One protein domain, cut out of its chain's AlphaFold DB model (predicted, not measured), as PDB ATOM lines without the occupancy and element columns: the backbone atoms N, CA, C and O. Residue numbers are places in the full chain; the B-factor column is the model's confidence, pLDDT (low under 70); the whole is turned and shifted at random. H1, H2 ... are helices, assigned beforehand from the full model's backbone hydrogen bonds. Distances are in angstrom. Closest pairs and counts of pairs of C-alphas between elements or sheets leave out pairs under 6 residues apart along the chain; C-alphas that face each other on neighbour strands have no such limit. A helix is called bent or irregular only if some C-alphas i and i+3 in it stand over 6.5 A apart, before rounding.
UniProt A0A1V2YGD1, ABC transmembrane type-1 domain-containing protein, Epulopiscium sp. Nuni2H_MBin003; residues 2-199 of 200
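Overview. This is residues 2 to 199 of the 200 residues of the protein "ABC transmembrane type-1 domain-containing protein" of Epulopiscium sp. Nuni2H_MBin003 (UniProt A0A1V2YGD1). Two long helices, H3 and H7, cross as a lopsided, open X, with H2, H8 and the long loop of residues 31 to 61 gathered toward the start of H3. Beyond the crossing, H4 folds back along the far end of H3, and H5 and H6 lie by the first part of H7, leaving an open gap between the two arms; H1 meets H3 by its last residues alone. The printed part has 198 residues with eight named helices, H1 to H8 in chain order, and no named strand: all helix. The whole is loose, with a radius of gyration of the C-alphas of 23.1 A, and elongated, spanning 76 by 47 by 28 A.

Arrangement. Start at the hub, H3, residues 62 to 98, which touches five other helices. Its residues 73 to 77 touch residues 165 to 169 of H7, residues 141 to 177, at a steep tilt of 61 degrees, opposite ways; the closest C-alphas, of Ala 77 and Lys 168, are 6.4 A apart. H4, residues 100 to 114, forms a helical hairpin with H3, at a shallow tilt of 30 degrees; look at C-alphas 95 and 103, the closest, 4.2 A apart. Near the other end of H3, residues 23 to 25 of H1, residues 2 to 25, touch it, closest at C-alphas 24 and 71, 4.3 A; the lines are only just about perpendicular, at 71 degrees. H2, residues 27 to 30, touches H3, closest at C-alphas 27 and 67, 5.2 A. H8, residues 189 to 197, touches H3, closest at C-alphas 69 and 189, 5.3 A, and H7, closest at C-alphas 173 and 190, 3.9 A. H5, residues 119 to 126, only just touches H7, with 3 pairs of C-alphas within 8 A, the closest being 122 and 153, 7.3 A. H6, residues 129 to 136, forms a helical hairpin with H7, closest at C-alphas 134 and 144, 7.0 A. In H1, H3, H4, H5, H6 and H8 every O i to N i+4 pair is within hydrogen-bond range; in H7 28 of 33 are, and H2 is too short for such a pair.

Along the chain. Find C-alpha 62 at (39.954, 20.251, 1.195); from there H3 runs 53.1 A to C-alpha 98 at (18.596, -12.213, 37.369). H7 covers 49.0 A, with a kink of 57 degrees near residue 151, and is only just irregular: C-alphas 147 and 150 are 6.6 A apart. H1 covers 35.1 A and H4 20.6 A.

Size, cuts and confidence. The C-alphas farthest apart, of Ala 41 and Leu 136, are 76.3 A apart. The printed part has no cut; the links H2 to H3 and H7 to H8 are long. Mean pLDDT of the printed part is 79.3, with residues 111 to 126 and 152 to 161 among those under 70.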
ATOM      1  N   ILE A   2      63.725   7.506  33.860       54.12
ATOM      2  CA  ILE A   2      62.613   6.817  33.156       54.12
ATOM      3  C   ILE A   2      61.218   7.382  33.504       54.12
ATOM      4  O   ILE A   2      60.390   7.542  32.614       54.12
ATOM      5  N   LYS A   3      60.968   7.749  34.772       54.56
ATOM      6  CA  LYS A   3      59.676   8.307  35.228       54.56
ATOM      7  C   LYS A   3      59.315   9.616  34.493       54.56
ATOM      8  O   LYS A   3      58.278   9.699  33.856       54.56
ATOM      9  N   ARG A   4      60.282  10.540  34.408       64.44
ATOM     10  CA  ARG A   4      60.157  11.847  33.731       64.44
ATOM     11  C   ARG A   4      59.855  11.749  32.223       64.44
ATOM     12  O   ARG A   4      59.204  12.633  31.683       64.44
ATOM     13  N   LYS A   5      60.309  10.687  31.538       62.03
ATOM     14  CA  LYS A   5      59.989  10.444  30.115       62.03
ATOM     15  C   LYS A   5      58.550   9.954  29.914       62.03
ATOM     16  O   LYS A   5      57.918  10.355  28.944       62.03
ATOM     17  N   LYS A   6      58.031   9.118  30.824       62.69
ATOM     18  CA  LYS A   6      56.639   8.635  30.777       62.69
ATOM     19  C   LYS A   6      55.644   9.767  31.042       62.69
ATOM     20  O   LYS A   6      54.664   9.883  30.317       62.69
ATOM     21  N   ASP A   7      55.959  10.639  31.998       73.25
ATOM     22  CA  ASP A   7      55.138  11.816  32.308       73.25
ATOM     23  C   ASP A   7      55.076  12.792  31.115       73.25
ATOM     24  O   ASP A   7      54.017  13.330  30.802       73.25
ATOM     25  N   MET A   8      56.188  12.961  30.387       73.81
ATOM     26  CA  MET A   8      56.241  13.787  29.173       73.81
ATOM     27  C   MET A   8      55.427  13.187  28.018       73.81
ATOM     28  O   MET A   8      54.710  13.909  27.335       73.81
ATOM     29  N   ALA A   9      55.513  11.871  27.801       73.38
ATOM     30  CA  ALA A   9      54.736  11.197  26.759       73.38
ATOM     31  C   ALA A   9      53.223  11.290  27.018       73.38
ATOM     32  O   ALA A   9      52.449  11.511  26.091       73.38
ATOM     33  N   LEU A  10      52.820  11.172  28.286       75.31
ATOM     34  CA  LEU A  10      51.437  11.338  28.724       75.31
ATOM     35  C   LEU A  10      50.944  12.777  28.522       75.31
ATOM     36  O   LEU A  10      49.837  12.993  28.041       75.31
ATOM     37  N   LEU A  11      51.771  13.773  28.849       80.31
ATOM     38  CA  LEU A  11      51.451  15.176  28.578       80.31
ATOM     39  C   LEU A  11      51.270  15.431  27.081       80.31
ATOM     40  O   LEU A  11      50.287  16.050  26.689       80.31
ATOM     41  N   LEU A  12      52.177  14.926  26.245       84.38
ATOM     42  CA  LEU A  12      52.106  15.104  24.794       84.38
ATOM     43  C   LEU A  12      50.847  14.476  24.186       84.38
ATOM     44  O   LEU A  12      50.241  15.096  23.317       84.38
ATOM     45  N   SER A  13      50.428  13.290  24.644       74.19
ATOM     46  CA  SER A  13      49.208  12.646  24.139       74.19
ATOM     47  C   SER A  13      47.930  13.363  24.577       74.19
ATOM     48  O   SER A  13      46.988  13.475  23.797       74.19
ATOM     49  N   ILE A  14      47.894  13.892  25.803       83.25
ATOM     50  CA  ILE A  14      46.771  14.715  26.264       83.25
ATOM     51  C   ILE A  14      46.720  16.023  25.473       83.25
ATOM     52  O   ILE A  14      45.651  16.416  25.014       83.25
ATOM     53  N   ILE A  15      47.865  16.679  25.270       89.31
ATOM     54  CA  ILE A  15      47.951  17.919  24.491       89.31
ATOM     55  C   ILE A  15      47.482  17.681  23.054       89.31
ATOM     56  O   ILE A  15      46.663  18.451  22.559       89.31
ATOM     57  N   SER A  16      47.936  16.615  22.389       83.75
ATOM     58  CA  SER A  16      47.508  16.323  21.017       83.75
ATOM     59  C   SER A  16      46.012  16.006  20.929       83.75
ATOM     60  O   SER A  16      45.346  16.503  20.024       83.75
ATOM     61  N   ALA A  17      45.457  15.260  21.889       82.44
ATOM     62  CA  ALA A  17      44.021  14.992  21.955       82.44
ATOM     63  C   ALA A  17      43.204  16.278  22.164       82.44
ATOM     64  O   ALA A  17      42.208  16.493  21.476       82.44
ATOM     65  N   ILE A  18      43.646  17.160  23.067       88.62
ATOM     66  CA  ILE A  18      43.010  18.463  23.294       88.62
ATOM     67  C   ILE A  18      43.055  19.303  22.018       88.62
ATOM     68  O   ILE A  18      42.036  19.864  21.633       88.62
ATOM     69  N   ILE A  19      44.199  19.355  21.329       89.81
ATOM     70  CA  ILE A  19      44.331  20.084  20.061       89.81
ATOM     71  C   ILE A  19      43.346  19.546  19.018       89.81
ATOM     72  O   ILE A  19      42.660  20.341  18.384       89.81
ATOM     73  N   LEU A  20      43.217  18.224  18.866       86.31
ATOM     74  CA  LEU A  20      42.264  17.625  17.923       86.31
ATOM     75  C   LEU A  20      40.812  17.999  18.244       86.31
ATOM     76  O   LEU A  20      40.057  18.365  17.345       86.31
ATOM     77  N   VAL A  21      40.431  17.954  19.523       87.06
ATOM     78  CA  VAL A  21      39.089  18.362  19.960       87.06
ATOM     79  C   VAL A  21      38.868  19.854  19.711       87.06
ATOM     80  O   VAL A  21      37.812  20.232  19.216       87.06
ATOM     81  N   LEU A  22      39.858  20.704  19.994       90.00
ATOM     82  CA  LEU A  22      39.771  22.141  19.736       90.00
ATOM     83  C   LEU A  22      39.623  22.436  18.239       90.00
ATOM     84  O   LEU A  22      38.733  23.194  17.866       90.00
ATOM     85  N   LEU A  23      40.424  21.803  17.377       89.44
ATOM     86  CA  LEU A  23      40.314  21.953  15.921       89.44
ATOM     87  C   LEU A  23      38.926  21.553  15.409       89.44
ATOM     88  O   LEU A  23      38.371  22.231  14.551       89.44
ATOM     89  N   ALA A  24      38.344  20.490  15.964       85.81
ATOM     90  CA  ALA A  24      37.009  20.036  15.597       85.81
ATOM     91  C   ALA A  24      35.888  20.951  16.119       85.81
ATOM     92  O   ALA A  24      34.935  21.244  15.398       85.81
ATOM     93  N   VAL A  25      35.982  21.428  17.363       89.31
ATOM     94  CA  VAL A  25      34.977  22.327  17.959       89.31
ATOM     95  C   VAL A  25      34.989  23.686  17.266       89.31
ATOM     96  O   VAL A  25      33.931  24.203  16.908       89.31
ATOM     97  N   PHE A  26      36.177  24.238  17.023       90.44
ATOM     98  CA  PHE A  26      36.354  25.526  16.358       90.44
ATOM     99  C   PHE A  26      36.405  25.416  14.827       90.44
ATOM    100  O   PHE A  26      36.657  26.419  14.164       90.44
ATOM    101  N   ALA A  27      36.105  24.248  14.245       87.44
ATOM    102  CA  ALA A  27      36.169  24.016  12.800       87.44
ATOM    103  C   ALA A  27      35.444  25.094  11.979       87.44
ATOM    104  O   ALA A  27      35.990  25.561  10.989       87.44
ATOM    105  N   GLY A  28      34.268  25.549  12.428       86.00
ATOM    106  CA  GLY A  28      33.499  26.590  11.733       86.00
ATOM    107  C   GLY A  28      34.151  27.977  11.732       86.00
ATOM    108  O   GLY A  28      33.897  28.760  10.829       86.00
ATOM    109  N   ASN A  29      34.996  28.285  12.719       88.62
ATOM    110  CA  ASN A  29      35.740  29.544  12.775       88.62
ATOM    111  C   ASN A  29      37.103  29.448  12.076       88.62
ATOM    112  O   ASN A  29      37.644  30.475  11.679       88.62
ATOM    113  N   LEU A  30      37.676  28.243  11.976       88.06
ATOM    114  CA  LEU A  30      38.954  28.003  11.301       88.06
ATOM    115  C   LEU A  30      38.806  27.743   9.797       88.06
ATOM    116  O   LEU A  30      39.783  27.930   9.074       88.06
ATOM    117  N   SER A  31      37.642  27.290   9.323       87.25
ATOM    118  CA  SER A  31      37.412  27.006   7.904       87.25
ATOM    119  C   SER A  31      37.286  28.305   7.092       87.25
ATOM    120  O   SER A  31      36.387  29.093   7.393       87.25
ATOM    121  N   PRO A  32      38.127  28.526   6.061       85.38
ATOM    122  CA  PRO A  32      38.015  29.689   5.180       85.38
ATOM    123  C   PRO A  32      36.754  29.664   4.306       85.38
ATOM    124  O   PRO A  32      36.225  30.723   3.981       85.38
ATOM    125  N   PHE A  33      36.273  28.468   3.947       88.50
ATOM    126  CA  PHE A  33      35.146  28.255   3.038       88.50
ATOM    127  C   PHE A  33      34.108  27.298   3.636       88.50
ATOM    128  O   PHE A  33      34.386  26.572   4.597       88.50
ATOM    129  N   ASP A  34      32.904  27.278   3.060       88.56
ATOM    130  CA  ASP A  34      31.897  26.273   3.402       88.56
ATOM    131  C   ASP A  34      32.359  24.889   2.889       88.56
ATOM    132  O   ASP A  34      32.701  24.745   1.713       88.56
ATOM    133  N   PRO A  35      32.395  23.843   3.739       87.81
ATOM    134  CA  PRO A  35      32.854  22.511   3.340       87.81
ATOM    135  C   PRO A  35      31.970  21.809   2.291       87.81
ATOM    136  O   PRO A  35      32.402  20.798   1.727       87.81
ATOM    137  N   ILE A  36      30.738  22.274   2.065       88.50
ATOM    138  CA  ILE A  36      29.776  21.662   1.135       88.50
ATOM    139  C   ILE A  36      29.710  22.437  -0.190       88.50
ATOM    140  O   ILE A  36      29.309  21.868  -1.206       88.50
ATOM    141  N   GLU A  37      30.129  23.703  -0.206       87.75
ATOM    142  CA  GLU A  37      30.034  24.574  -1.378       87.75
ATOM    143  C   GLU A  37      30.897  24.065  -2.543       87.75
ATOM    144  O   GLU A  37      32.117  23.939  -2.446       87.75
ATOM    145  N   THR A  38      30.242  23.762  -3.666       87.19
ATOM    146  CA  THR A  38      30.875  23.211  -4.869       87.19
ATOM    147  C   THR A  38      31.259  24.313  -5.849       87.19
ATOM    148  O   THR A  38      30.387  25.052  -6.314       87.19
ATOM    149  N   ASN A  39      32.530  24.367  -6.248       87.75
ATOM    150  CA  ASN A  39      33.024  25.299  -7.258       87.75
ATOM    151  C   ASN A  39      33.565  24.556  -8.486       87.75
ATOM    152  O   ASN A  39      34.743  24.215  -8.570       87.75
ATOM    153  N   TYR A  40      32.709  24.361  -9.491       88.12
ATOM    154  CA  TYR A  40      33.059  23.622 -10.709       88.12
ATOM    155  C   TYR A  40      34.211  24.246 -11.520       88.12
ATOM    156  O   TYR A  40      34.833  23.546 -12.315       88.12
ATOM    157  N   ALA A  41      34.514  25.536 -11.335       90.31
ATOM    158  CA  ALA A  41      35.635  26.183 -12.018       90.31
ATOM    159  C   ALA A  41      36.994  25.775 -11.427       90.31
ATOM    160  O   ALA A  41      37.994  25.750 -12.139       90.31
ATOM    161  N   ASN A  42      37.018  25.415 -10.143       89.12
ATOM    162  CA  ASN A  42      38.223  25.100  -9.387       89.12
ATOM    163  C   ASN A  42      38.260  23.615  -9.004       89.12
ATOM    164  O   ASN A  42      38.501  23.283  -7.848       89.12
ATOM    165  N   MET A  43      38.012  22.702  -9.947       90.06
ATOM    166  CA  MET A  43      38.116  21.256  -9.702       90.06
ATOM    167  C   MET A  43      39.565  20.773  -9.691       90.06
ATOM    168  O   MET A  43      40.334  21.119 -10.587       90.06
ATOM    169  N   LEU A  44      39.902  19.900  -8.734       88.00
ATOM    170  CA  LEU A  44      41.208  19.228  -8.647       88.00
ATOM    171  C   LEU A  44      42.397  20.200  -8.703       88.00
ATOM    172  O   LEU A  44      43.451  19.903  -9.272       88.00
ATOM    173  N   VAL A  45      42.221  21.383  -8.117       90.44
ATOM    174  CA  VAL A  45      43.261  22.402  -8.044       90.44
ATOM    175  C   VAL A  45      44.250  21.986  -6.962       90.44
ATOM    176  O   VAL A  45      43.869  21.667  -5.834       90.44
ATOM    177  N   ALA A  46      45.536  21.976  -7.313       89.38
ATOM    178  CA  ALA A  46      46.612  21.709  -6.365       89.38
ATOM    179  C   ALA A  46      46.685  22.797  -5.276       89.38
ATOM    180  O   ALA A  46      46.171  23.901  -5.448       89.38
ATOM    181  N   SER A  47      47.361  22.488  -4.166       91.12
ATOM    182  CA  SER A  47      47.569  23.432  -3.060       91.12
ATOM    183  C   SER A  47      48.096  24.781  -3.565       91.12
ATOM    184  O   SER A  47      49.098  24.847  -4.283       91.12
ATOM    185  N   ASN A  48      47.401  25.855  -3.198       90.81
ATOM    186  CA  ASN A  48      47.764  27.223  -3.533       90.81
ATOM    187  C   ASN A  48      47.447  28.162  -2.349       90.81
ATOM    188  O   ASN A  48      47.016  27.719  -1.286       90.81
ATOM    189  N   SER A  49      47.704  29.463  -2.499       88.06
ATOM    190  CA  SER A  49      47.494  30.441  -1.418       88.06
ATOM    191  C   SER A  49      46.027  30.643  -1.026       88.06
ATOM    192  O   SER A  49      45.763  31.151   0.058       88.06
ATOM    193  N   GLU A  50      45.092  30.289  -1.907       87.62
ATOM    194  CA  GLU A  50      43.648  30.382  -1.684       87.62
ATOM    195  C   GLU A  50      43.101  29.071  -1.092       87.62
ATOM    196  O   GLU A  50      42.425  29.083  -0.068       87.62
ATOM    197  N   PHE A  51      43.489  27.931  -1.665       89.81
ATOM    198  CA  PHE A  51      43.142  26.578  -1.241       89.81
ATOM    199  C   PHE A  51      44.361  25.889  -0.626       89.81
ATOM    200  O   PHE A  51      45.145  25.230  -1.316       89.81
ATOM    201  N   LEU A  52      44.502  26.003   0.699       89.25
ATOM    202  CA  LEU A  52      45.666  25.511   1.448       89.25
ATOM    203  C   LEU A  52      45.969  24.028   1.175       89.25
ATOM    204  O   LEU A  52      47.128  23.648   1.022       89.25
ATOM    205  N   LEU A  53      44.934  23.187   1.096       90.25
ATOM    206  CA  LEU A  53      45.056  21.757   0.786       90.25
ATOM    207  C   LEU A  53      44.563  21.399  -0.628       90.25
ATOM    208  O   LEU A  53      44.469  20.217  -0.951       90.25
ATOM    209  N   GLY A  54      44.271  22.396  -1.468       91.38
ATOM    210  CA  GLY A  54      43.665  22.197  -2.785       91.38
ATOM    211  C   GLY A  54      42.169  21.875  -2.729       91.38
ATOM    212  O   GLY A  54      41.518  22.015  -1.689       91.38
ATOM    213  N   THR A  55      41.623  21.436  -3.861       91.88
ATOM    214  CA  THR A  55      40.194  21.130  -4.029       91.88
ATOM    215  C   THR A  55      39.944  19.707  -4.543       91.88
ATOM    216  O   THR A  55      40.836  19.063  -5.096       91.88
ATOM    217  N   ASP A  56      38.725  19.188  -4.359       89.25
ATOM    218  CA  ASP A  56      38.317  17.859  -4.856       89.25
ATOM    219  C   ASP A  56      37.680  17.877  -6.263       89.25
ATOM    220  O   ASP A  56      37.711  18.883  -6.971       89.25
ATOM    221  N   GLN A  57      37.077  16.745  -6.672       87.81
ATOM    222  CA  GLN A  57      36.338  16.586  -7.942       87.81
ATOM    223  C   GLN A  57      35.193  17.570  -8.119       87.81
ATOM    224  O   GLN A  57      34.784  17.812  -9.245       87.81
ATOM    225  N   LEU A  58      34.629  18.074  -7.024       87.62
ATOM    226  CA  LEU A  58      33.505  19.004  -7.040       87.62
ATOM    227  C   LEU A  58      33.976  20.442  -6.774       87.62
ATOM    228  O   LEU A  58      33.151  21.344  -6.637       87.62
ATOM    229  N   GLY A  59      35.294  20.648  -6.698       87.56
ATOM    230  CA  GLY A  59      35.926  21.929  -6.416       87.56
ATOM    231  C   GLY A  59      35.673  22.457  -5.006       87.56
ATOM    232  O   GLY A  59      35.719  23.664  -4.795       87.56
ATOM    233  N   ARG A  60      35.376  21.573  -4.046       91.19
ATOM    234  CA  ARG A  60      35.215  21.930  -2.629       91.19
ATOM    235  C   ARG A  60      36.590  22.068  -1.975       91.19
ATOM    236  O   ARG A  60      37.487  21.280  -2.279       91.19
ATOM    237  N   ASP A  61      36.750  23.008  -1.045       92.31
ATOM    238  CA  ASP A  61      38.014  23.215  -0.322       92.31
ATOM    239  C   ASP A  61      38.351  22.036   0.614       92.31
ATOM    240  O   ASP A  61      37.603  21.711   1.545       92.31
ATOM    241  N   MET A  62      39.508  21.400   0.397       90.81
ATOM    242  CA  MET A  62      39.954  20.251   1.195       90.81
ATOM    243  C   MET A  62      40.287  20.618   2.629       90.81
ATOM    244  O   MET A  62      40.048  19.813   3.528       90.81
ATOM    245  N   PHE A  63      40.798  21.823   2.879       91.94
ATOM    246  CA  PHE A  63      41.141  22.235   4.235       91.94
ATOM    247  C   PHE A  63      39.894  22.353   5.117       91.94
ATOM    248  O   PHE A  63      39.824  21.743   6.189       91.94
ATOM    249  N   SER A  64      38.868  23.041   4.620       91.88
ATOM    250  CA  SER A  64      37.569  23.166   5.278       91.88
ATOM    251  C   SER A  64      36.896  21.803   5.456       91.88
ATOM    252  O   SER A  64      36.414  21.498   6.551       91.88
ATOM    253  N   ARG A  65      36.936  20.924   4.441       91.62
ATOM    254  CA  ARG A  65      36.398  19.555   4.562       91.62
ATOM    255  C   ARG A  65      37.135  18.717   5.605       91.62
ATOM    256  O   ARG A  65      36.476  17.982   6.332       91.62
ATOM    257  N   VAL A  66      38.457  18.833   5.744       91.25
ATOM    258  CA  VAL A  66      39.207  18.098   6.780       91.25
ATOM    259  C   VAL A  66      38.820  18.576   8.183       91.25
ATOM    260  O   VAL A  66      38.598  17.743   9.063       91.25
ATOM    261  N   LEU A  67      38.686  19.887   8.405       91.88
ATOM    262  CA  LEU A  67      38.290  20.437   9.708       91.88
ATOM    263  C   LEU A  67      36.865  20.026  10.103       91.88
ATOM    264  O   LEU A  67      36.649  19.473  11.186       91.88
ATOM    265  N   HIS A  68      35.893  20.241   9.211       91.75
ATOM    266  CA  HIS A  68      34.501  19.851   9.458       91.75
ATOM    267  C   HIS A  68      34.326  18.330   9.484       91.75
ATOM    268  O   HIS A  68      33.559  17.820  10.297       91.75
ATOM    269  N   GLY A  69      35.107  17.596   8.693       88.50
ATOM    270  CA  GLY A  69      35.177  16.138   8.729       88.50
ATOM    271  C   GLY A  69      35.586  15.608  10.098       88.50
ATOM    272  O   GLY A  69      34.981  14.660  10.590       88.50
ATOM    273  N   GLY A  70      36.535  16.275  10.761       88.56
ATOM    274  CA  GLY A  70      36.956  15.925  12.118       88.56
ATOM    275  C   GLY A  70      35.853  16.132  13.148       88.56
ATOM    276  O   GLY A  70      35.624  15.268  13.996       88.56
ATOM    277  N   LYS A  71      35.112  17.239  13.035       89.06
ATOM    278  CA  LYS A  71      33.931  17.512  13.866       89.06
ATOM    279  C   LYS A  71      32.871  16.425  13.712       89.06
ATOM    280  O   LYS A  71      32.419  15.873  14.716       89.06
ATOM    281  N   THR A  72      32.507  16.090  12.476       86.88
ATOM    282  CA  THR A  72      31.513  15.050  12.185       86.88
ATOM    283  C   THR A  72      31.983  13.684  12.684       86.88
ATOM    284  O   THR A  72      31.249  13.009  13.403       86.88
ATOM    285  N   SER A  73      33.226  13.285  12.392       86.25
ATOM    286  CA  SER A  73      33.768  11.987  12.810       86.25
ATOM    287  C   SER A  73      33.845  11.836  14.331       86.25
ATOM    288  O   SER A  73      33.506  10.772  14.852       86.25
ATOM    289  N   LEU A  74      34.216  12.892  15.064       85.75
ATOM    290  CA  LEU A  74      34.182  12.870  16.529       85.75
ATOM    291  C   LEU A  74      32.750  12.741  17.060       85.75
ATOM    292  O   LEU A  74      32.513  11.925  17.949       85.75
ATOM    293  N   LEU A  75      31.787  13.487  16.507       84.31
ATOM    294  CA  LEU A  75      30.378  13.381  16.905       84.31
ATOM    295  C   LEU A  75      29.825  11.969  16.695       84.31
ATOM    296  O   LEU A  75      29.146  11.443  17.582       84.31
ATOM    297  N   ILE A  76      30.152  11.326  15.571       82.75
ATOM    298  CA  ILE A  76      29.768   9.933  15.315       82.75
ATOM    299  C   ILE A  76      30.432   9.010  16.345       82.75
ATOM    300  O   ILE A  76      29.739   8.211  16.972       82.75
ATOM    301  N   ALA A  77      31.739   9.145  16.589       79.25
ATOM    302  CA  ALA A  77      32.457   8.303  17.548       79.25
ATOM    303  C   ALA A  77      31.877   8.399  18.973       79.25
ATOM    304  O   ALA A  77      31.695   7.375  19.643       79.25
ATOM    305  N   PHE A  78      31.534   9.608  19.428       82.50
ATOM    306  CA  PHE A  78      30.868   9.817  20.715       82.50
ATOM    307  C   PHE A  78      29.461   9.218  20.741       82.50
ATOM    308  O   PHE A  78      29.115   8.532  21.702       82.50
ATOM    309  N   SER A  79      28.673   9.415  19.683       82.69
ATOM    310  CA  SER A  79      27.302   8.896  19.595       82.69
ATOM    311  C   SER A  79      27.271   7.366  19.597       82.69
ATOM    312  O   SER A  79      26.534   6.760  20.371       82.69
ATOM    313  N   VAL A  80      28.133   6.728  18.800       78.31
ATOM    314  CA  VAL A  80      28.290   5.266  18.764       78.31
ATOM    315  C   VAL A  80      28.722   4.740  20.130       78.31
ATOM    316  O   VAL A  80      28.154   3.772  20.631       78.31
ATOM    317  N   THR A  81      29.687   5.405  20.773       80.75
ATOM    318  CA  THR A  81      30.128   5.030  22.121       80.75
ATOM    319  C   THR A  81      28.986   5.121  23.126       80.75
ATOM    320  O   THR A  81      28.805   4.188  23.900       80.75
ATOM    321  N   ALA A  82      28.184   6.186  23.089       86.25
ATOM    322  CA  ALA A  82      27.043   6.349  23.983       86.25
ATOM    323  C   ALA A  82      26.017   5.217  23.813       86.25
ATOM    324  O   ALA A  82      25.566   4.652  24.807       86.25
ATOM    325  N   ILE A  83      25.707   4.826  22.573       86.00
ATOM    326  CA  ILE A  83      24.783   3.717  22.284       86.00
ATOM    327  C   ILE A  83      25.329   2.390  22.825       86.00
ATOM    328  O   ILE A  83      24.609   1.650  23.502       86.00
ATOM    329  N   ILE A  84      26.609   2.100  22.570       83.12
ATOM    330  CA  ILE A  84      27.274   0.895  23.084       83.12
ATOM    331  C   ILE A  84      27.257   0.894  24.617       83.12
ATOM    332  O   ILE A  84      26.926  -0.123  25.221       83.12
ATOM    333  N   SER A  85      27.556   2.028  25.255       85.81
ATOM    334  CA  SER A  85      27.538   2.161  26.714       85.81
ATOM    335  C   SER A  85      26.144   1.942  27.298       85.81
ATOM    336  O   SER A  85      26.012   1.179  28.248       85.81
ATOM    337  N   VAL A  86      25.100   2.547  26.724       91.00
ATOM    338  CA  VAL A  86      23.711   2.345  27.171       91.00
ATOM    339  C   VAL A  86      23.315   0.874  27.048       91.00
ATOM    340  O   VAL A  86      22.798   0.293  28.000       91.00
ATOM    341  N   THR A  87      23.624   0.245  25.914       87.44
ATOM    342  CA  THR A  87      23.331  -1.177  25.680       87.44
ATOM    343  C   THR A  87      24.077  -2.071  26.674       87.44
ATOM    344  O   THR A  87      23.483  -2.964  27.276       87.44
ATOM    345  N   GLY A  88      25.362  -1.798  26.904       86.56
ATOM    346  CA  GLY A  88      26.183  -2.523  27.872       86.56
ATOM    347  C   GLY A  88      25.679  -2.377  29.309       86.56
ATOM    348  O   GLY A  88      25.641  -3.364  30.038       86.56
ATOM    349  N   ILE A  89      25.227  -1.181  29.706       89.56
ATOM    350  CA  ILE A  89      24.620  -0.945  31.025       89.56
ATOM    351  C   ILE A  89      23.344  -1.777  31.181       89.56
ATOM    352  O   ILE A  89      23.172  -2.428  32.208       89.56
ATOM    353  N   ILE A  90      22.475  -1.802  30.166       90.12
ATOM    354  CA  ILE A  90      21.243  -2.604  30.190       90.12
ATOM    355  C   ILE A  90      21.576  -4.091  30.370       90.12
ATOM    356  O   ILE A  90      21.034  -4.734  31.266       90.12
ATOM    357  N   LEU A  91      22.502  -4.629  29.567       85.44
ATOM    358  CA  LEU A  91      22.936  -6.026  29.681       85.44
ATOM    359  C   LEU A  91      23.561  -6.331  31.049       85.44
ATOM    360  O   LEU A  91      23.266  -7.371  31.634       85.44
ATOM    361  N   GLY A  92      24.368  -5.413  31.587       88.25
ATOM    362  CA  GLY A  92      24.979  -5.549  32.911       88.25
ATOM    363  C   GLY A  92      23.954  -5.553  34.048       88.25
ATOM    364  O   GLY A  92      24.075  -6.348  34.977       88.25
ATOM    365  N   ILE A  93      22.910  -4.719  33.964       90.38
ATOM    366  CA  ILE A  93      21.806  -4.721  34.936       90.38
ATOM    367  C   ILE A  93      21.030  -6.038  34.862       90.38
ATOM    368  O   ILE A  93      20.717  -6.611  35.901       90.38
ATOM    369  N   ILE A  94      20.742  -6.543  33.657       88.25
ATOM    370  CA  ILE A  94      20.047  -7.827  33.469       88.25
ATOM    371  C   ILE A  94      20.858  -8.971  34.088       88.25
ATOM    372  O   ILE A  94      20.310  -9.760  34.857       88.25
ATOM    373  N   ALA A  95      22.160  -9.034  33.799       85.94
ATOM    374  CA  ALA A  95      23.059 -10.029  34.373       85.94
ATOM    375  C   ALA A  95      23.076  -9.949  35.914       85.94
ATOM    376  O   ALA A  95      22.830 -10.947  36.592       85.94
ATOM    377  N   GLY A  96      23.239  -8.741  36.465       85.00
ATOM    378  CA  GLY A  96      23.285  -8.517  37.912       85.00
ATOM    379  C   GLY A  96      21.960  -8.745  38.649       85.00
ATOM    380  O   GLY A  96      21.983  -9.114  39.821       85.00
ATOM    381  N   TYR A  97      20.810  -8.533  37.996       88.00
ATOM    382  CA  TYR A  97      19.490  -8.687  38.619       88.00
ATOM    383  C   TYR A  97      18.999 -10.138  38.624       88.00
ATOM    384  O   TYR A  97      18.501 -10.612  39.644       88.00
ATOM    385  N   PHE A  98      19.117 -10.847  37.495       87.56
ATOM    386  CA  PHE A  98      18.596 -12.213  37.369       87.56
ATOM    387  C   PHE A  98      19.566 -13.278  37.892       87.56
ATOM    388  O   PHE A  98      19.118 -14.318  38.375       87.56
ATOM    389  N   GLY A  99      20.878 -13.035  37.811       83.12
ATOM    390  CA  GLY A  99      21.892 -14.015  38.196       83.12
ATOM    391  C   GLY A  99      21.809 -15.338  37.413       83.12
ATOM    392  O   GLY A  99      21.113 -15.476  36.401       83.12
ATOM    393  N   GLY A 100      22.549 -16.347  37.878       91.00
ATOM    394  CA  GLY A 100      22.453 -17.722  37.377       91.00
ATOM    395  C   GLY A 100      22.949 -17.912  35.938       91.00
ATOM    396  O   GLY A 100      24.049 -17.494  35.576       91.00
ATOM    397  N   ILE A 101      22.157 -18.604  35.113       85.62
ATOM    398  CA  ILE A 101      22.555 -19.004  33.750       85.62
ATOM    399  C   ILE A 101      22.638 -17.793  32.810       85.62
ATOM    400  O   ILE A 101      23.526 -17.749  31.963       85.62
ATOM    401  N   ILE A 102      21.748 -16.806  32.968       81.00
ATOM    402  CA  ILE A 102      21.724 -15.597  32.128       81.00
ATOM    403  C   ILE A 102      22.977 -14.756  32.387       81.00
ATOM    404  O   ILE A 102      23.660 -14.380  31.437       81.00
ATOM    405  N   ASP A 103      23.320 -14.540  33.659       85.06
ATOM    406  CA  ASP A 103      24.571 -13.891  34.064       85.06
ATOM    407  C   ASP A 103      25.792 -14.637  33.507       85.06
ATOM    408  O   ASP A 103      26.615 -14.058  32.802       85.06
ATOM    409  N   THR A 104      25.841 -15.960  33.702       80.75
ATOM    410  CA  THR A 104      26.948 -16.798  33.219       80.75
ATOM    411  C   THR A 104      27.120 -16.706  31.701       80.75
ATOM    412  O   THR A 104      28.247 -16.631  31.218       80.75
ATOM    413  N   LEU A 105      26.030 -16.712  30.932       77.31
ATOM    414  CA  LEU A 105      26.083 -16.662  29.472       77.31
ATOM    415  C   LEU A 105      26.524 -15.284  28.961       77.31
ATOM    416  O   LEU A 105      27.383 -15.213  28.083       77.31
ATOM    417  N   ILE A 106      25.992 -14.200  29.536       79.50
ATOM    418  CA  ILE A 106      26.381 -12.823  29.189       79.50
ATOM    419  C   ILE A 106      27.858 -12.591  29.523       79.50
ATOM    420  O   ILE A 106      28.621 -12.138  28.666       79.50
ATOM    421  N   MET A 107      28.278 -12.967  30.732       79.94
ATOM    422  CA  MET A 107      29.664 -12.839  31.178       79.94
ATOM    423  C   MET A 107      30.614 -13.698  30.338       79.94
ATOM    424  O   MET A 107      31.669 -13.219  29.947       79.94
ATOM    425  N   ARG A 108      30.225 -14.919  29.942       70.88
ATOM    426  CA  ARG A 108      31.040 -15.780  29.061       70.88
ATOM    427  C   ARG A 108      31.277 -15.169  27.686       70.88
ATOM    428  O   ARG A 108      32.384 -15.267  27.167       70.88
ATOM    429  N   ILE A 109      30.254 -14.559  27.091       67.38
ATOM    430  CA  ILE A 109      30.395 -13.873  25.801       67.38
ATOM    431  C   ILE A 109      31.299 -12.647  25.964       67.38
ATOM    432  O   ILE A 109      32.214 -12.461  25.163       67.38
ATOM    433  N   ALA A 110      31.097 -11.850  27.016       71.12
ATOM    434  CA  ALA A 110      31.946 -10.700  27.314       71.12
ATOM    435  C   ALA A 110      33.412 -11.106  27.542       71.12
ATOM    436  O   ALA A 110      34.304 -10.489  26.968       71.12
ATOM    437  N   ASP A 111      33.661 -12.178  28.295       66.38
ATOM    438  CA  ASP A 111      34.998 -12.707  28.575       66.38
ATOM    439  C   ASP A 111      35.696 -13.192  27.301       66.38
ATOM    440  O   ASP A 111      36.878 -12.926  27.116       66.38
ATOM    441  N   VAL A 112      34.977 -13.859  26.390       63.31
ATOM    442  CA  VAL A 112      35.520 -14.279  25.085       63.31
ATOM    443  C   VAL A 112      35.871 -13.066  24.219       63.31
ATOM    444  O   VAL A 112      36.927 -13.057  23.588       63.31
ATOM    445  N   LEU A 113      35.030 -12.026  24.219       60.38
ATOM    446  CA  LEU A 113      35.289 -10.772  23.501       60.38
ATOM    447  C   LEU A 113      36.436  -9.956  24.131       60.38
ATOM    448  O   LEU A 113      37.162  -9.272  23.414       60.38
ATOM    449  N   MET A 114      36.622 -10.045  25.454       61.06
ATOM    450  CA  MET A 114      37.660  -9.344  26.225       61.06
ATOM    451  C   MET A 114      38.939 -10.156  26.468       61.06
ATOM    452  O   MET A 114      39.890  -9.629  27.050       61.06
ATOM    453  N   ALA A 115      39.011 -11.413  26.017       60.75
ATOM    454  CA  ALA A 115      40.149 -12.315  26.238       60.75
ATOM    455  C   ALA A 115      41.477 -11.832  25.608       60.75
ATOM    456  O   ALA A 115      42.524 -12.446  25.803       60.75
ATOM    457  N   PHE A 116      41.468 -10.699  24.909       53.69
ATOM    458  CA  PHE A 116      42.641  -9.942  24.481       53.69
ATOM    459  C   PHE A 116      42.520  -8.495  25.003       53.69
ATOM    460  O   PHE A 116      41.458  -7.901  24.843       53.69
ATOM    461  N   PRO A 117      43.577  -7.788  25.458       58.03
ATOM    462  CA  PRO A 117      44.829  -8.170  26.123       58.03
ATOM    463  C   PRO A 117      45.092  -7.361  27.437       58.03
ATOM    464  O   PRO A 117      46.192  -7.403  27.985       58.03
ATOM    465  N   GLY A 118      44.128  -6.578  27.955       56.66
ATOM    466  CA  GLY A 118      44.378  -5.575  29.017       56.66
ATOM    467  C   GLY A 118      44.188  -6.036  30.474       56.66
ATOM    468  O   GLY A 118      44.935  -5.619  31.363       56.66
ATOM    469  N   THR A 119      43.213  -6.906  30.741       59.50
ATOM    470  CA  THR A 119      42.832  -7.346  32.101       59.50
ATOM    471  C   THR A 119      43.908  -8.201  32.772       59.50
ATOM    472  O   THR A 119      44.169  -8.054  33.968       59.50
ATOM    473  N   VAL A 120      44.609  -9.022  31.990       62.75
ATOM    474  CA  VAL A 120      45.724  -9.868  32.448       62.75
ATOM    475  C   VAL A 120      46.860  -9.028  33.049       62.75
ATOM    476  O   VAL A 120      47.447  -9.400  34.066       62.75
ATOM    477  N   LEU A 121      47.129  -7.852  32.473       62.69
ATOM    478  CA  LEU A 121      48.184  -6.937  32.923       62.69
ATOM    479  C   LEU A 121      47.837  -6.293  34.282       62.69
ATOM    480  O   LEU A 121      48.706  -6.111  35.132       62.69
ATOM    481  N   VAL A 122      46.553  -6.003  34.520       62.88
ATOM    482  CA  VAL A 122      46.062  -5.464  35.801       62.88
ATOM    483  C   VAL A 122      46.083  -6.530  36.900       62.88
ATOM    484  O   VAL A 122      46.526  -6.240  38.012       62.88
ATOM    485  N   LEU A 123      45.676  -7.766  36.592       65.94
ATOM    486  CA  LEU A 123      45.761  -8.897  37.526       65.94
ATOM    487  C   LEU A 123      47.210  -9.161  37.956       65.94
ATOM    488  O   LEU A 123      47.493  -9.279  39.147       65.94
ATOM    489  N   SER A 124      48.145  -9.138  37.002       66.19
ATOM    490  CA  SER A 124      49.586  -9.239  37.264       66.19
ATOM    491  C   SER A 124      50.107  -8.146  38.214       66.19
ATOM    492  O   SER A 124      50.931  -8.432  39.084       66.19
ATOM    493  N   LEU A 125      49.628  -6.904  38.081       65.12
ATOM    494  CA  LEU A 125      50.037  -5.788  38.942       65.12
ATOM    495  C   LEU A 125      49.500  -5.910  40.373       65.12
ATOM    496  O   LEU A 125      50.196  -5.522  41.310       65.12
ATOM    497  N   ILE A 126      48.292  -6.448  40.557       67.88
ATOM    498  CA  ILE A 126      47.679  -6.635  41.883       67.88
ATOM    499  C   ILE A 126      48.413  -7.710  42.696       67.88
ATOM    500  O   ILE A 126      48.596  -7.533  43.900       67.88
ATOM    501  N   SER A 127      48.882  -8.775  42.043       70.19
ATOM    502  CA  SER A 127      49.658  -9.868  42.655       70.19
ATOM    503  C   SER A 127      51.142  -9.538  42.863       70.19
ATOM    504  O   SER A 127      51.949 -10.424  43.130       70.19
ATOM    505  N   SER A 128      51.545  -8.280  42.685       76.75
ATOM    506  CA  SER A 128      52.955  -7.910  42.727       76.75
ATOM    507  C   SER A 128      53.493  -7.787  44.169       76.75
ATOM    508  O   SER A 128      52.802  -7.261  45.051       76.75
ATOM    509  N   PRO A 129      54.763  -8.171  44.424       75.75
ATOM    510  CA  PRO A 129      55.343  -8.183  45.774       75.75
ATOM    511  C   PRO A 129      55.312  -6.825  46.489       75.75
ATOM    512  O   PRO A 129      55.255  -6.755  47.715       75.75
ATOM    513  N   PHE A 130      55.335  -5.718  45.742       75.69
ATOM    514  CA  PHE A 130      55.321  -4.375  46.324       75.69
ATOM    515  C   PHE A 130      53.946  -3.973  46.880       75.69
ATOM    516  O   PHE A 130      53.881  -3.170  47.811       75.69
ATOM    517  N   ILE A 131      52.847  -4.526  46.351       79.44
ATOM    518  CA  ILE A 131      51.503  -4.297  46.900       79.44
ATOM    519  C   ILE A 131      51.309  -5.100  48.184       79.44
ATOM    520  O   ILE A 131      50.746  -4.578  49.146       79.44
ATOM    521  N   GLU A 132      51.812  -6.334  48.233       81.25
ATOM    522  CA  GLU A 132      51.801  -7.143  49.455       81.25
ATOM    523  C   GLU A 132      52.601  -6.472  50.574       81.25
ATOM    524  O   GLU A 132      52.094  -6.316  51.684       81.25
ATOM    525  N   GLN A 133      53.793  -5.952  50.268       78.94
ATOM    526  CA  GLN A 133      54.596  -5.189  51.228       78.94
ATOM    527  C   GLN A 133      53.881  -3.922  51.722       78.94
ATOM    528  O   GLN A 133      53.923  -3.616  52.912       78.94
ATOM    529  N   ALA A 134      53.180  -3.199  50.842       82.06
ATOM    530  CA  ALA A 134      52.406  -2.024  51.239       82.06
ATOM    531  C   ALA A 134      51.240  -2.383  52.179       82.06
ATOM    532  O   ALA A 134      50.981  -1.644  53.132       82.06
ATOM    533  N   LYS A 135      50.567  -3.523  51.952       81.31
ATOM    534  CA  LYS A 135      49.518  -4.040  52.849       81.31
ATOM    535  C   LYS A 135      50.088  -4.423  54.216       81.31
ATOM    536  O   LYS A 135      49.525  -4.024  55.232       81.31
ATOM    537  N   LEU A 136      51.217  -5.136  54.244       86.88
ATOM    538  CA  LEU A 136      51.904  -5.519  55.485       86.88
ATOM    539  C   LEU A 136      52.397  -4.299  56.279       86.88
ATOM    540  O   LEU A 136      52.366  -4.307  57.503       86.88
ATOM    541  N   GLY A 137      52.779  -3.222  55.589       85.69
ATOM    542  CA  GLY A 137      53.141  -1.938  56.194       85.69
ATOM    543  C   GLY A 137      51.960  -1.097  56.700       85.69
ATOM    544  O   GLY A 137      52.155   0.070  57.034       85.69
ATOM    545  N   GLY A 138      50.734  -1.635  56.717       88.00
ATOM    546  CA  GLY A 138      49.542  -0.942  57.213       88.00
ATOM    547  C   GLY A 138      49.013   0.160  56.288       88.00
ATOM    548  O   GLY A 138      48.246   1.019  56.727       88.00
ATOM    549  N   ALA A 139      49.412   0.187  55.011       85.62
ATOM    550  CA  ALA A 139      48.873   1.166  54.074       85.62
ATOM    551  C   ALA A 139      47.384   0.896  53.821       85.62
ATOM    552  O   ALA A 139      46.988  -0.208  53.449       85.62
ATOM    553  N   SER A 140      46.555   1.931  53.968       85.44
ATOM    554  CA  SER A 140      45.135   1.827  53.643       85.44
ATOM    555  C   SER A 140      44.937   1.500  52.161       85.44
ATOM    556  O   SER A 140      45.681   1.978  51.298       85.44
ATOM    557  N   THR A 141      43.896   0.727  51.842       75.50
ATOM    558  CA  THR A 141      43.536   0.343  50.465       75.50
ATOM    559  C   THR A 141      43.478   1.549  49.527       75.50
ATOM    560  O   THR A 141      43.952   1.487  48.395       75.50
ATOM    561  N   PHE A 142      42.990   2.689  50.023       74.88
ATOM    562  CA  PHE A 142      42.950   3.941  49.273       74.88
ATOM    563  C   PHE A 142      44.348   4.481  48.924       74.88
ATOM    564  O   PHE A 142      44.586   4.911  47.795       74.88
ATOM    565  N   LYS A 143      45.303   4.417  49.862       80.69
ATOM    566  CA  LYS A 143      46.703   4.804  49.625       80.69
ATOM    567  C   LYS A 143      47.374   3.859  48.627       80.69
ATOM    568  O   LYS A 143      48.129   4.324  47.777       80.69
ATOM    569  N   ILE A 144      47.067   2.563  48.686       79.12
ATOM    570  CA  ILE A 144      47.558   1.564  47.725       79.12
ATOM    571  C   ILE A 144      47.045   1.886  46.315       79.12
ATOM    572  O   ILE A 144      47.836   2.025  45.381       79.12
ATOM    573  N   LEU A 145      45.733   2.091  46.176       71.69
ATOM    574  CA  LEU A 145      45.098   2.438  44.905       71.69
ATOM    575  C   LEU A 145      45.685   3.722  44.312       71.69
ATOM    576  O   LEU A 145      46.136   3.714  43.169       71.69
ATOM    577  N   LYS A 146      45.738   4.811  45.085       73.44
ATOM    578  CA  LYS A 146      46.151   6.121  44.567       73.44
ATOM    579  C   LYS A 146      47.647   6.225  44.274       73.44
ATOM    580  O   LYS A 146      48.030   6.863  43.299       73.44
ATOM    581  N   THR A 147      48.489   5.628  45.111       78.94
ATOM    582  CA  THR A 147      49.943   5.835  45.044       78.94
ATOM    583  C   THR A 147      50.653   4.764  44.222       78.94
ATOM    584  O   THR A 147      51.682   5.054  43.615       78.94
ATOM    585  N   TYR A 148      50.112   3.545  44.175       73.19
ATOM    586  CA  TYR A 148      50.781   2.408  43.540       73.19
ATOM    587  C   TYR A 148      50.032   1.910  42.311       73.19
ATOM    588  O   TYR A 148      50.667   1.602  41.308       73.19
ATOM    589  N   LEU A 149      48.701   1.856  42.346       69.62
ATOM    590  CA  LEU A 149      47.934   1.239  41.265       69.62
ATOM    591  C   LEU A 149      47.592   2.236  40.150       69.62
ATOM    592  O   LEU A 149      47.978   2.027  39.000       69.62
ATOM    593  N   LEU A 150      46.958   3.364  40.493       64.62
ATOM    594  CA  LEU A 150      46.555   4.397  39.532       64.62
ATOM    595  C   LEU A 150      47.720   4.875  38.652       64.62
ATOM    596  O   LEU A 150      47.579   4.828  37.432       64.62
ATOM    597  N   PRO A 151      48.899   5.250  39.182       72.44
ATOM    598  CA  PRO A 151      49.975   5.786  38.347       72.44
ATOM    599  C   PRO A 151      50.562   4.762  37.366       72.44
ATOM    600  O   PRO A 151      51.147   5.150  36.359       72.44
ATOM    601  N   ASN A 152      50.425   3.463  37.651       67.31
ATOM    602  CA  ASN A 152      50.953   2.393  36.803       67.31
ATOM    603  C   ASN A 152      49.935   1.891  35.773       67.31
ATOM    604  O   ASN A 152      50.337   1.395  34.724       67.31
ATOM    605  N   VAL A 153      48.638   2.058  36.038       63.94
ATOM    606  CA  VAL A 153      47.560   1.638  35.132       63.94
ATOM    607  C   VAL A 153      47.096   2.788  34.229       63.94
ATOM    608  O   VAL A 153      46.714   2.532  33.091       63.94
ATOM    609  N   ILE A 154      47.206   4.051  34.665       60.72
ATOM    610  CA  ILE A 154      46.859   5.240  33.860       60.72
ATOM    611  C   ILE A 154      47.528   5.238  32.472       60.72
ATOM    612  O   ILE A 154      46.815   5.474  31.500       60.72
ATOM    613  N   PRO A 155      48.838   4.946  32.314       62.62
ATOM    614  CA  PRO A 155      49.455   4.912  30.987       62.62
ATOM    615  C   PRO A 155      48.798   3.886  30.060       62.62
ATOM    616  O   PRO A 155      48.490   4.202  28.914       62.62
ATOM    617  N   SER A 156      48.527   2.682  30.568       58.94
ATOM    618  CA  SER A 156      47.845   1.633  29.810       58.94
ATOM    619  C   SER A 156      46.398   2.010  29.501       58.94
ATOM    620  O   SER A 156      45.947   1.781  28.388       58.94
ATOM    621  N   LEU A 157      45.684   2.643  30.438       57.38
ATOM    622  CA  LEU A 157      44.325   3.135  30.203       57.38
ATOM    623  C   LEU A 157      44.288   4.207  29.120       57.38
ATOM    624  O   LEU A 157      43.417   4.159  28.268       57.38
ATOM    625  N   LEU A 158      45.238   5.141  29.104       56.69
ATOM    626  CA  LEU A 158      45.301   6.160  28.057       56.69
ATOM    627  C   LEU A 158      45.573   5.550  26.680       56.69
ATOM    628  O   LEU A 158      44.964   5.969  25.699       56.69
ATOM    629  N   VAL A 159      46.446   4.540  26.607       64.44
ATOM    630  CA  VAL A 159      46.679   3.787  25.365       64.44
ATOM    631  C   VAL A 159      45.415   3.044  24.942       64.44
ATOM    632  O   VAL A 159      45.036   3.132  23.780       64.44
ATOM    633  N   LEU A 160      44.733   2.374  25.872       62.00
ATOM    634  CA  LEU A 160      43.493   1.650  25.594       62.00
ATOM    635  C   LEU A 160      42.369   2.584  25.146       62.00
ATOM    636  O   LEU A 160      41.684   2.276  24.182       62.00
ATOM    637  N   ILE A 161      42.207   3.743  25.787       60.56
ATOM    638  CA  ILE A 161      41.217   4.757  25.402       60.56
ATOM    639  C   ILE A 161      41.526   5.285  23.997       60.56
ATOM    640  O   ILE A 161      40.629   5.392  23.166       60.56
ATOM    641  N   SER A 162      42.797   5.573  23.706       73.00
ATOM    642  CA  SER A 162      43.228   6.002  22.372       73.00
ATOM    643  C   SER A 162      42.971   4.924  21.313       73.00
ATOM    644  O   SER A 162      42.421   5.213  20.250       73.00
ATOM    645  N   GLN A 163      43.303   3.665  21.617       71.94
ATOM    646  CA  GLN A 163      43.040   2.529  20.735       71.94
ATOM    647  C   GLN A 163      41.547   2.291  20.528       71.94
ATOM    648  O   GLN A 163      41.148   2.001  19.410       71.94
ATOM    649  N   ASP A 164      40.716   2.437  21.557       67.94
ATOM    650  CA  ASP A 164      39.267   2.262  21.447       67.94
ATOM    651  C   ASP A 164      38.647   3.327  20.531       67.94
ATOM    652  O   ASP A 164      37.870   3.005  19.632       67.94
ATOM    653  N   ILE A 165      39.070   4.588  20.674       65.88
ATOM    654  CA  ILE A 165      38.673   5.673  19.764       65.88
ATOM    655  C   ILE A 165      39.151   5.379  18.334       65.88
ATOM    656  O   ILE A 165      38.367   5.493  17.392       65.88
ATOM    657  N   GLY A 166      40.411   4.965  18.166       70.62
ATOM    658  CA  GLY A 166      40.979   4.610  16.864       70.62
ATOM    659  C   GLY A 166      40.242   3.447  16.197       70.62
ATOM    660  O   GLY A 166      39.880   3.539  15.028       70.62
ATOM    661  N   ASN A 167      39.941   2.390  16.949       76.25
ATOM    662  CA  ASN A 167      39.203   1.224  16.469       76.25
ATOM    663  C   ASN A 167      37.775   1.592  16.062       76.25
ATOM    664  O   ASN A 167      37.293   1.120  15.035       76.25
ATOM    665  N   LYS A 168      37.107   2.474  16.815       71.69
ATOM    666  CA  LYS A 168      35.773   2.979  16.464       71.69
ATOM    667  C   LYS A 168      35.801   3.826  15.197       71.69
ATOM    668  O   LYS A 168      34.970   3.616  14.319       71.69
ATOM    669  N   LEU A 169      36.767   4.738  15.068       73.12
ATOM    670  CA  LEU A 169      36.951   5.535  13.851       73.12
ATOM    671  C   LEU A 169      37.242   4.648  12.634       73.12
ATOM    672  O   LEU A 169      36.639   4.848  11.582       73.12
ATOM    673  N   LEU A 170      38.106   3.640  12.782       77.56
ATOM    674  CA  LEU A 170      38.396   2.663  11.730       77.56
ATOM    675  C   LEU A 170      37.167   1.825  11.362       77.56
ATOM    676  O   LEU A 170      36.938   1.582  10.182       77.56
ATOM    677  N   ALA A 171      36.352   1.420  12.337       76.94
ATOM    678  CA  ALA A 171      35.112   0.694  12.077       76.94
ATOM    679  C   ALA A 171      34.101   1.552  11.297       76.94
ATOM    680  O   ALA A 171      33.509   1.071  10.333       76.94
ATOM    681  N   ILE A 172      33.950   2.834  11.656       73.50
ATOM    682  CA  ILE A 172      33.092   3.791  10.934       73.50
ATOM    683  C   ILE A 172      33.615   4.016   9.510       73.50
ATOM    684  O   ILE A 172      32.843   3.962   8.555       73.50
ATOM    685  N   ALA A 173      34.927   4.203   9.343       76.50
ATOM    686  CA  ALA A 173      35.545   4.310   8.024       76.50
ATOM    687  C   ALA A 173      35.327   3.035   7.190       76.50
ATOM    688  O   ALA A 173      35.017   3.125   6.005       76.50
ATOM    689  N   GLY A 174      35.408   1.856   7.815       78.50
ATOM    690  CA  GLY A 174      35.077   0.572   7.198       78.50
ATOM    691  C   GLY A 174      33.623   0.487   6.728       78.50
ATOM    692  O   GLY A 174      33.369   0.039   5.616       78.50
ATOM    693  N   LEU A 175      32.667   0.967   7.526       79.38
ATOM    694  CA  LEU A 175      31.254   1.036   7.129       79.38
ATOM    695  C   LEU A 175      31.031   2.015   5.966       79.38
ATOM    696  O   LEU A 175      30.275   1.706   5.047       79.38
ATOM    697  N   SER A 176      31.730   3.153   5.968       77.50
ATOM    698  CA  SER A 176      31.688   4.133   4.876       77.50
ATOM    699  C   SER A 176      32.268   3.571   3.570       77.50
ATOM    700  O   SER A 176      31.649   3.716   2.518       77.50
ATOM    701  N   LEU A 177      33.355   2.788   3.637       76.31
ATOM    702  CA  LEU A 177      33.900   2.040   2.492       76.31
ATOM    703  C   LEU A 177      32.917   1.009   1.913       76.31
ATOM    704  O   LEU A 177      32.950   0.733   0.717       76.31
ATOM    705  N   LEU A 178      32.049   0.433   2.747       79.38
ATOM    706  CA  LEU A 178      30.995  -0.492   2.319       79.38
ATOM    707  C   LEU A 178      29.746   0.228   1.777       79.38
ATOM    708  O   LEU A 178      28.769  -0.432   1.430       79.38
ATOM    709  N   GLY A 179      29.754   1.565   1.716       71.81
ATOM    710  CA  GLY A 179      28.616   2.373   1.274       71.81
ATOM    711  C   GLY A 179      27.505   2.518   2.319       71.81
ATOM    712  O   GLY A 179      26.434   3.024   2.001       71.81
ATOM    713  N   LEU A 180      27.751   2.095   3.563       75.50
ATOM    714  CA  LEU A 180      26.832   2.226   4.703       75.50
ATOM    715  C   LEU A 180      27.148   3.464   5.570       75.50
ATOM    716  O   LEU A 180      26.664   3.567   6.696       75.50
ATOM    717  N   GLY A 181      28.013   4.358   5.079       67.81
ATOM    718  CA  GLY A 181      28.477   5.562   5.776       67.81
ATOM    719  C   GLY A 181      27.566   6.776   5.616       67.81
ATOM    720  O   GLY A 181      26.401   6.663   5.230       67.81
ATOM    721  N   SER A 182      28.101   7.955   5.937       67.62
ATOM    722  CA  SER A 182      27.363   9.214   5.812       67.62
ATOM    723  C   SER A 182      27.071   9.572   4.346       67.62
ATOM    724  O   SER A 182      27.657   9.018   3.415       67.62
ATOM    725  N   GLN A 183      26.135  10.502   4.129       70.50
ATOM    726  CA  GLN A 183      25.810  10.958   2.779       70.50
ATOM    727  C   GLN A 183      27.025  11.662   2.137       70.50
ATOM    728  O   GLN A 183      27.735  12.384   2.837       70.50
ATOM    729  N   PRO A 184      27.233  11.558   0.808       62.09
ATOM    730  CA  PRO A 184      28.401  12.135   0.120       62.09
ATOM    731  C   PRO A 184      28.585  13.654   0.288       62.09
ATOM    732  O   PRO A 184      29.660  14.199   0.019       62.09
ATOM    733  N   SER A 185      27.522  14.363   0.682       72.38
ATOM    734  CA  SER A 185      27.545  15.803   0.934       72.38
ATOM    735  C   SER A 185      28.177  16.162   2.278       72.38
ATOM    736  O   SER A 185      28.760  17.237   2.392       72.38
ATOM    737  N   THR A 186      28.094  15.293   3.289       81.81
ATOM    738  CA  THR A 186      28.628  15.583   4.620       81.81
ATOM    739  C   THR A 186      30.105  15.207   4.702       81.81
ATOM    740  O   THR A 186      30.457  14.061   4.425       81.81
ATOM    741  N   PRO A 187      31.000  16.129   5.100       85.38
ATOM    742  CA  PRO A 187      32.397  15.783   5.299       85.38
ATOM    743  C   PRO A 187      32.528  14.839   6.504       85.38
ATOM    744  O   PRO A 187      32.121  15.175   7.619       85.38
ATOM    745  N   GLU A 188      33.130  13.672   6.279       87.50
ATOM    746  CA  GLU A 188      33.600  12.740   7.308       87.50
ATOM    747  C   GLU A 188      34.942  12.133   6.867       87.50
ATOM    748  O   GLU A 188      35.136  11.831   5.687       87.50
ATOM    749  N   TRP A 189      35.881  11.926   7.794       87.38
ATOM    750  CA  TRP A 189      37.227  11.459   7.432       87.38
ATOM    751  C   TRP A 189      37.245  10.075   6.771       87.38
ATOM    752  O   TRP A 189      38.034   9.848   5.858       87.38
ATOM    753  N   GLY A 190      36.365   9.162   7.192       82.62
ATOM    754  CA  GLY A 190      36.275   7.819   6.608       82.62
ATOM    755  C   GLY A 190      35.888   7.841   5.128       82.62
ATOM    756  O   GLY A 190      36.543   7.207   4.304       82.62
ATOM    757  N   PHE A 191      34.878   8.639   4.787       82.81
ATOM    758  CA  PHE A 191      34.446   8.846   3.409       82.81
ATOM    759  C   PHE A 191      35.514   9.565   2.587       82.81
ATOM    760  O   PHE A 191      35.831   9.127   1.489       82.81
ATOM    761  N   MET A 192      36.142  10.611   3.135       86.88
ATOM    762  CA  MET A 192      37.209  11.344   2.439       86.88
ATOM    763  C   MET A 192      38.411  10.446   2.101       86.88
ATOM    764  O   MET A 192      38.975  10.553   1.015       86.88
ATOM    765  N   LEU A 193      38.783   9.521   2.996       85.25
ATOM    766  CA  LEU A 193      39.808   8.509   2.719       85.25
ATOM    767  C   LEU A 193      39.363   7.517   1.632       85.25
ATOM    768  O   LEU A 193      40.168   7.142   0.780       85.25
ATOM    769  N   SER A 194      38.089   7.114   1.639       81.62
ATOM    770  CA  SER A 194      37.502   6.276   0.587       81.62
ATOM    771  C   SER A 194      37.508   6.972  -0.779       81.62
ATOM    772  O   SER A 194      37.875   6.348  -1.771       81.62
ATOM    773  N   GLU A 195      37.147   8.259  -0.844       80.81
ATOM    774  CA  GLU A 195      37.209   9.065  -2.072       80.81
ATOM    775  C   GLU A 195      38.648   9.148  -2.603       80.81
ATOM    776  O   GLU A 195      38.876   8.955  -3.796       80.81
ATOM    777  N   GLY A 196      39.625   9.361  -1.712       78.62
ATOM    778  CA  GLY A 196      41.049   9.436  -2.053       78.62
ATOM    779  C   GLY A 196      41.616   8.158  -2.680       78.62
ATOM    780  O   GLY A 196      42.511   8.234  -3.519       78.62
ATOM    781  N   LYS A 197      41.067   6.982  -2.346       79.62
ATOM    782  CA  LYS A 197      41.494   5.702  -2.935       79.62
ATOM    783  C   LYS A 197      41.281   5.643  -4.450       79.62
ATOM    784  O   LYS A 197      42.034   4.959  -5.127       79.62
ATOM    785  N   ASN A 198      40.302   6.362  -4.996       75.56
ATOM    786  CA  ASN A 198      40.043   6.362  -6.441       75.56
ATOM    787  C   ASN A 198      41.146   7.061  -7.266       75.56
ATOM    788  O   ASN A 198      41.056   7.086  -8.490       75.56
ATOM    789  N   TYR A 199      42.163   7.632  -6.611       72.44
ATOM    790  CA  TYR A 199      43.244   8.402  -7.232       72.44
ATOM    791  C   TYR A 199      44.641   7.803  -7.060       72.44
ATOM    792  O   TYR A 199      45.614   8.417  -7.498       72.44
TER     793      TYR A 199